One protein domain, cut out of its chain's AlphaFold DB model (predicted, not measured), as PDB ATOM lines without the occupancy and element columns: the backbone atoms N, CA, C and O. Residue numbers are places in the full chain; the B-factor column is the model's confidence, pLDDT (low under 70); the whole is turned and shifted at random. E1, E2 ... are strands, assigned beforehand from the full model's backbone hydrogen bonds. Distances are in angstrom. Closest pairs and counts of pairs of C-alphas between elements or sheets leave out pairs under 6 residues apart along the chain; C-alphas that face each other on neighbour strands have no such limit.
ATOM      1  N   PHE A 130      46.528 134.198  95.103       88.06
ATOM      2  CA  PHE A 130      46.191 132.772  95.206       88.06
ATOM      3  C   PHE A 130      44.732 132.440  94.907       88.06
ATOM      4  O   PHE A 130      44.421 131.266  94.712       88.06
ATOM      5  N   VAL A 131      43.836 133.428  94.838       88.50
ATOM      6  CA  VAL A 131      42.427 133.162  94.534       88.50
ATOM      7  C   VAL A 131      42.267 133.029  93.017       88.50
ATOM      8  O   VAL A 131      42.498 134.010  92.307       88.50
ATOM      9  N   PRO A 132      41.898 131.849  92.488       87.00
ATOM     10  CA  PRO A 132      41.738 131.662  91.052       87.00
ATOM     11  C   PRO A 132      40.554 132.480  90.527       87.00
ATOM     12  O   PRO A 132      39.521 132.590  91.187       87.00
ATOM     13  N   THR A 133      40.699 133.022  89.321       85.94
ATOM     14  CA  THR A 133      39.607 133.671  88.585       85.94
ATOM     15  C   THR A 133      39.410 132.977  87.243       85.94
ATOM     16  O   THR A 133      40.329 132.334  86.732       85.94
ATOM     17  N   VAL A 134      38.221 133.107  86.649       85.94
ATOM     18  CA  VAL A 134      37.938 132.501  85.331       85.94
ATOM     19  C   VAL A 134      38.710 133.168  84.189       85.94
ATOM     20  O   VAL A 134      38.821 132.598  83.113       85.94
ATOM     21  N   GLU A 135      39.265 134.357  84.426       80.75
ATOM     22  CA  GLU A 135      40.024 135.144  83.446       80.75
ATOM     23  C   GLU A 135      41.534 134.838  83.494       80.75
ATOM     24  O   GLU A 135      42.332 135.490  82.826       80.75
ATOM     25  N   GLY A 136      41.953 133.855  84.298       79.06
ATOM     26  CA  GLY A 136      43.340 133.395  84.405       79.06
ATOM     27  C   GLY A 136      44.203 134.189  85.391       79.06
ATOM     28  O   GLY A 136      45.079 133.607  86.032       79.06
ATOM     29  N   ALA A 137      43.930 135.482  85.593       81.31
ATOM     30  CA  ALA A 137      44.553 136.261  86.665       81.31
ATOM     31  C   ALA A 137      44.174 135.696  88.050       81.31
ATOM     32  O   ALA A 137      43.111 135.097  88.218       81.31
ATOM     33  N   ARG A 138      45.017 135.892  89.067       86.56
ATOM     34  CA  ARG A 138      44.693 135.513  90.451       86.56
ATOM     35  C   ARG A 138      44.417 136.750  91.294       86.56
ATOM     36  O   ARG A 138      45.159 137.726  91.239       86.56
ATOM     37  N   SER A 139      43.355 136.703  92.089       87.81
ATOM     38  CA  SER A 139      43.037 137.766  93.039       87.81
ATOM     39  C   SER A 139      43.847 137.603  94.329       87.81
ATOM     40  O   SER A 139      44.139 136.491  94.787       87.81
ATOM     41  N   LYS A 140      44.188 138.743  94.928       90.31
ATOM     42  CA  LYS A 140      44.731 138.862  96.287       90.31
ATOM     43  C   LYS A 140      43.583 138.818  97.280       90.31
ATOM     44  O   LYS A 140      42.468 139.225  96.942       90.31
ATOM     45  N   ALA A 141      43.867 138.389  98.505       89.12
ATOM     46  CA  ALA A 141      42.897 138.394  99.592       89.12
ATOM     47  C   ALA A 141      43.461 139.058 100.855       89.12
ATOM     48  O   ALA A 141      44.609 138.839 101.235       89.12
ATOM     49  N   GLU A 142      42.618 139.841 101.519       90.56
ATOM     50  CA  GLU A 142      42.827 140.381 102.861       90.56
ATOM     51  C   GLU A 142      41.754 139.790 103.779       90.56
ATOM     52  O   GLU A 142      40.569 139.847 103.448       90.56
ATOM     53  N   ILE A 143      42.144 139.254 104.935       91.19
ATOM     54  CA  ILE A 143      41.199 138.768 105.945       91.19
ATOM     55  C   ILE A 143      41.062 139.836 107.025       91.19
ATOM     56  O   ILE A 143      42.031 140.200 107.686       91.19
ATOM     57  N   ARG A 144      39.842 140.331 107.220       92.88
ATOM     58  CA  ARG A 144      39.483 141.192 108.347       92.88
ATOM     59  C   ARG A 144      38.812 140.364 109.415       92.88
ATOM     60  O   ARG A 144      37.900 139.603 109.119       92.88
ATOM     61  N   MET A 145      39.227 140.562 110.652       93.31
ATOM     62  CA  MET A 145      38.647 139.900 111.809       93.31
ATOM     63  C   MET A 145      37.883 140.925 112.638       93.31
ATOM     64  O   MET A 145      38.391 142.013 112.908       93.31
ATOM     65  N   MET A 146      36.652 140.590 113.008       92.38
ATOM     66  CA  MET A 146      35.826 141.397 113.894       92.38
ATOM     67  C   MET A 146      35.828 140.767 115.278       92.38
ATOM     68  O   MET A 146      35.354 139.644 115.456       92.38
ATOM     69  N   PHE A 147      36.320 141.530 116.247       90.81
ATOM     70  CA  PHE A 147      36.292 141.161 117.651       90.81
ATOM     71  C   PHE A 147      35.256 142.001 118.393       90.81
ATOM     72  O   PHE A 147      35.102 143.191 118.112       90.81
ATOM     73  N   ILE A 148      34.571 141.385 119.352       89.38
ATOM     74  CA  ILE A 148      33.878 142.103 120.424       89.38
ATOM     75  C   ILE A 148      34.719 141.992 121.689       89.38
ATOM     76  O   ILE A 148      35.306 140.944 121.941       89.38
ATOM     77  N   TRP A 149      34.784 143.060 122.478       87.75
ATOM     78  CA  TRP A 149      35.529 143.064 123.732       87.75
ATOM     79  C   TRP A 149      34.564 143.296 124.901       87.75
ATOM     80  O   TRP A 149      34.087 144.421 125.068       87.75
ATOM     81  N   PRO A 150      34.225 142.249 125.676       85.06
ATOM     82  CA  PRO A 150      33.434 142.383 126.899       85.06
ATOM     83  C   PRO A 150      34.194 143.167 127.981       85.06
ATOM     84  O   PRO A 150      35.407 143.025 128.092       85.06
ATOM     85  N   GLU A 151      33.492 143.933 128.824       80.44
ATOM     86  CA  GLU A 151      34.114 144.788 129.859       80.44
ATOM     87  C   GLU A 151      35.055 144.039 130.818       80.44
ATOM     88  O   GLU A 151      36.062 144.594 131.246       80.44
ATOM     89  N   ALA A 152      34.752 142.777 131.128       84.25
ATOM     90  CA  ALA A 152      35.521 141.945 132.055       84.25
ATOM     91  C   ALA A 152      36.076 140.668 131.393       84.25
ATOM     92  O   ALA A 152      36.182 139.631 132.044       84.25
ATOM     93  N   GLY A 153      36.377 140.707 130.092       87.88
ATOM     94  CA  GLY A 153      36.830 139.527 129.354       87.88
ATOM     95  C   GLY A 153      37.900 139.809 128.309       87.88
ATOM     96  O   GLY A 153      38.348 140.938 128.123       87.88
ATOM     97  N   GLU A 154      38.283 138.747 127.607       91.44
ATOM     98  CA  GLU A 154      39.180 138.808 126.456       91.44
ATOM     99  C   GLU A 154      38.407 139.142 125.168       91.44
ATOM    100  O   GLU A 154      37.210 138.845 125.075       91.44
ATOM    101  N   PRO A 155      39.056 139.728 124.143       91.00
ATOM    102  CA  PRO A 155      38.450 139.912 122.831       91.00
ATOM    103  C   PRO A 155      37.985 138.583 122.221       91.00
ATOM    104  O   PRO A 155      38.758 137.640 122.065       91.00
ATOM    105  N   ILE A 156      36.723 138.528 121.804       93.69
ATOM    106  CA  ILE A 156      36.102 137.351 121.193       93.69
ATOM    107  C   ILE A 156      35.969 137.593 119.693       93.69
ATOM    108  O   ILE A 156      35.326 138.556 119.272       93.69
ATOM    109  N   LEU A 157      36.552 136.709 118.881       92.88
ATOM    110  CA  LEU A 157      36.354 136.709 117.433       92.88
ATOM    111  C   LEU A 157      34.911 136.299 117.122       92.88
ATOM    112  O   LEU A 157      34.512 135.176 117.416       92.88
ATOM    113  N   VAL A 158      34.137 137.192 116.505       93.75
ATOM    114  CA  VAL A 158      32.722 136.933 116.174       93.75
ATOM    115  C   VAL A 158      32.460 136.815 114.683       93.75
ATOM    116  O   VAL A 158      31.449 136.250 114.278       93.75
ATOM    117  N   ASN A 159      33.341 137.372 113.853       93.50
ATOM    118  CA  ASN A 159      33.197 137.293 112.409       93.50
ATOM    119  C   ASN A 159      34.541 137.483 111.710       93.50
ATOM    120  O   ASN A 159      35.450 138.130 112.236       93.50
ATOM    121  N   ASN A 160      34.639 136.981 110.485       94.06
ATOM    122  CA  ASN A 160      35.720 137.309 109.577       94.06
ATOM    123  C   ASN A 160      35.166 137.708 108.199       94.06
ATOM    124  O   ASN A 160      34.086 137.289 107.791       94.06
ATOM    125  N   LEU A 161      35.911 138.549 107.492       93.50
ATOM    126  CA  LEU A 161      35.565 139.046 106.171       93.50
ATOM    127  C   LEU A 161      36.792 138.955 105.273       93.50
ATOM    128  O   LEU A 161      37.760 139.696 105.447       93.50
ATOM    129  N   VAL A 162      36.728 138.079 104.282       91.56
ATOM    130  CA  VAL A 162      37.693 138.017 103.188       91.56
ATOM    131  C   VAL A 162      37.340 139.110 102.197       91.56
ATOM    132  O   VAL A 162      36.228 139.131 101.679       91.56
ATOM    133  N   ARG A 163      38.276 140.004 101.893       89.50
ATOM    134  CA  ARG A 163      38.156 140.988 100.815       89.50
ATOM    135  C   ARG A 163      39.117 140.632  99.700       89.50
ATOM    136  O   ARG A 163      40.309 140.482  99.947       89.50
ATOM    137  N   MET A 164      38.603 140.541  98.483       88.50
ATOM    138  CA  MET A 164      39.381 140.197  97.299       88.50
ATOM    139  C   MET A 164      39.620 141.419  96.422       88.50
ATOM    140  O   MET A 164      38.728 142.254  96.243       88.50
ATOM    141  N   SER A 165      40.821 141.518  95.858       85.38
ATOM    142  CA  SER A 165      41.182 142.589  94.933       85.38
ATOM    143  C   SER A 165      42.293 142.157  93.979       85.38
ATOM    144  O   SER A 165      43.142 141.334  94.307       85.38
ATOM    145  N   GLN A 166      42.296 142.763  92.798       79.81
ATOM    146  CA  GLN A 166      43.352 142.635  91.791       79.81
ATOM    147  C   GLN A 166      44.180 143.932  91.666       79.81
ATOM    148  O   GLN A 166      44.933 144.122  90.715       79.81
ATOM    149  N   GLY A 167      43.958 144.918  92.540       75.12
ATOM    150  CA  GLY A 167      44.680 146.192  92.562       75.12
ATOM    151  C   GLY A 167      45.900 146.165  93.478       75.12
ATOM    152  O   GLY A 167      46.031 145.292  94.333       75.12
ATOM    153  N   ALA A 168      46.772 147.166  93.326       69.56
ATOM    154  CA  ALA A 168      47.868 147.407  94.266       69.56
ATOM    155  C   ALA A 168      47.354 147.823  95.658       69.56
ATOM    156  O   ALA A 168      47.989 147.530  96.667       69.56
ATOM    157  N   MET A 169      46.178 148.464  95.726       70.25
ATOM    158  CA  MET A 169      45.553 148.906  96.973       70.25
ATOM    159  C   MET A 169      44.235 148.173  97.249       70.25
ATOM    160  O   MET A 169      43.354 148.077  96.389       70.25
ATOM    161  N   MET A 170      44.067 147.709  98.489       70.94
ATOM    162  CA  MET A 170      42.844 147.050  98.949       70.94
ATOM    163  C   MET A 170      41.744 148.075  99.275       70.94
ATOM    164  O   MET A 170      41.704 148.646 100.365       70.94
ATOM    165  N   GLY A 171      40.781 148.283  98.372       63.47
ATOM    166  CA  GLY A 171      39.643 149.170  98.638       63.47
ATOM    167  C   GLY A 171      38.620 149.246  97.508       63.47
ATOM    168  O   GLY A 171      38.961 149.123  96.336       63.47
ATOM    169  N   VAL A 172      37.349 149.478  97.851       56.25
ATOM    170  CA  VAL A 172      36.226 149.458  96.890       56.25
ATOM    171  C   VAL A 172      36.365 150.545  95.817       56.25
ATOM    172  O   VAL A 172      36.073 150.300  94.650       56.25
ATOM    173  N   LYS A 173      36.883 151.731  96.173       58.62
ATOM    174  CA  LYS A 173      37.076 152.843  95.223       58.62
ATOM    175  C   LYS A 173      38.065 152.510  94.096       58.62
ATOM    176  O   LYS A 173      37.870 152.977  92.982       58.62
ATOM    177  N   PHE A 174      39.067 151.669  94.364       59.78
ATOM    178  CA  PHE A 174      40.147 151.337  93.423       59.78
ATOM    179  C   PHE A 174      39.847 150.117  92.537       59.78
ATOM    180  O   PHE A 174      40.629 149.795  91.647       59.78
ATOM    181  N   ASN A 175      38.722 149.430  92.772       61.00
ATOM    182  CA  ASN A 175      38.367 148.176  92.102       61.00
ATOM    183  C   ASN A 175      37.080 148.272  91.260       61.00
ATOM    184  O   ASN A 175      36.578 147.248  90.813       61.00
ATOM    185  N   ARG A 176      36.542 149.480  91.024       61.56
ATOM    186  CA  ARG A 176      35.236 149.680  90.357       61.56
ATOM    187  C   ARG A 176      35.101 149.019  88.978       61.56
ATOM    188  O   ARG A 176      33.994 148.643  88.621       61.56
ATOM    189  N   ASN A 177      36.204 148.856  88.248       70.31
ATOM    190  CA  ASN A 177      36.208 148.308  86.886       70.31
ATOM    191  C   ASN A 177      36.859 146.917  86.799       70.31
ATOM    192  O   ASN A 177      37.282 146.516  85.721       70.31
ATOM    193  N   LYS A 178      37.015 146.211  87.925       71.44
ATOM    194  CA  LYS A 178      37.648 144.887  87.961       71.44
ATOM    195  C   LYS A 178      36.619 143.812  88.297       71.44
ATOM    196  O   LYS A 178      35.746 144.034  89.131       71.44
ATOM    197  N   THR A 179      36.730 142.657  87.657       73.75
ATOM    198  CA  THR A 179      35.956 141.448  87.970       73.75
ATOM    199  C   THR A 179      36.677 140.649  89.060       73.75
ATOM    200  O   THR A 179      37.839 140.908  89.375       73.75
ATOM    201  N   TRP A 180      35.980 139.710  89.712       75.81
ATOM    202  CA  TRP A 180      36.562 138.865  90.777       75.81
ATOM    203  C   TRP A 180      37.175 139.645  91.951       75.81
ATOM    204  O   TRP A 180      38.098 139.195  92.637       75.81
ATOM    205  N   VAL A 181      36.606 140.823  92.187       77.31
ATOM    206  CA  VAL A 181      36.775 141.652  93.377       77.31
ATOM    207  C   VAL A 181      35.478 141.571  94.175       77.31
ATOM    208  O   VAL A 181      34.388 141.544  93.607       77.31
ATOM    209  N   GLY A 182      35.563 141.483  95.497       81.56
ATOM    210  CA  GLY A 182      34.370 141.229  96.301       81.56
ATOM    211  C   GLY A 182      34.687 140.902  97.745       81.56
ATOM    212  O   GLY A 182      35.820 141.071  98.197       81.56
ATOM    213  N   SER A 183      33.672 140.460  98.480       87.19
ATOM    214  CA  SER A 183      33.831 140.009  99.860       87.19
ATOM    215  C   SER A 183      33.223 138.624 100.063       87.19
ATOM    216  O   SER A 183      32.231 138.293  99.422       87.19
ATOM    217  N   SER A 184      33.828 137.828 100.938       89.56
ATOM    218  CA  SER A 184      33.383 136.483 101.313       89.56
ATOM    219  C   SER A 184      33.690 136.219 102.791       89.56
ATOM    220  O   SER A 184      34.280 137.064 103.465       89.56
ATOM    221  N   ILE A 185      33.318 135.047 103.296       91.81
ATOM    222  CA  ILE A 185      33.723 134.542 104.611       91.81
ATOM    223  C   ILE A 185      34.818 133.479 104.443       91.81
ATOM    224  O   ILE A 185      34.771 132.667 103.518       91.81
ATOM    225  N   ALA A 186      35.814 133.482 105.325       90.12
ATOM    226  CA  ALA A 186      36.788 132.408 105.446       90.12
ATOM    227  C   ALA A 186      36.212 131.322 106.358       90.12
ATOM    228  O   ALA A 186      35.954 131.557 107.540       90.12
TER     229      ALA A 186
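What this domain is: This is residues 130 to 186 of the 190 residues of an uncharacterized protein of Chthoniobacterales bacterium (UniProt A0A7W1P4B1). One long, strongly twisted hairpin, E2 and E3, makes a rod; away from its turn, short strands E1 and E4 join its two edges, and the loop of residues 166 to 181 lies near that end. The sheet, in the order E1 E2 E3 E4, is curled like part of a barrel; E2 and E3 are antiparallel neighbours, and so are E3 and E4. The printed part has 57 residues, no named helix and four strands: all strand, with under half, 27, in named elements. It is loose, radius of gyration of the C-alphas 14.6 A, spanning 49 by 21 by 14 A.

Where its parts are: Find C-alpha 138 at (44.693, 135.513, 90.451); E2 runs 32.5 A from there to 148. E3, residues 156 to 165, covers 27.3 A. E1 is residues 130 to 132; E4, 182 to 184, ends at (33.383, 136.483, 101.313).

How they stand to each other: Within hydrogen-bond range are N 144 and O 161 in hairpin E2 and E3, 2.8 A; N 139 and O 131 between neighbours E1 and E2, 2.8 A, whose N-to-C directions stand at 114 degrees; N 162 and O 184 in hairpin E3 and E4, 2.8 A. Edge strands E1 and E4 are apart.

The domain as a whole: The farthest C-alphas, Glu 135 and Ala 152, are 49.3 A apart. The printed part has no cut. The E3 to E4 link is long. Residues 168 and 171 to 176 have pLDDT under 70.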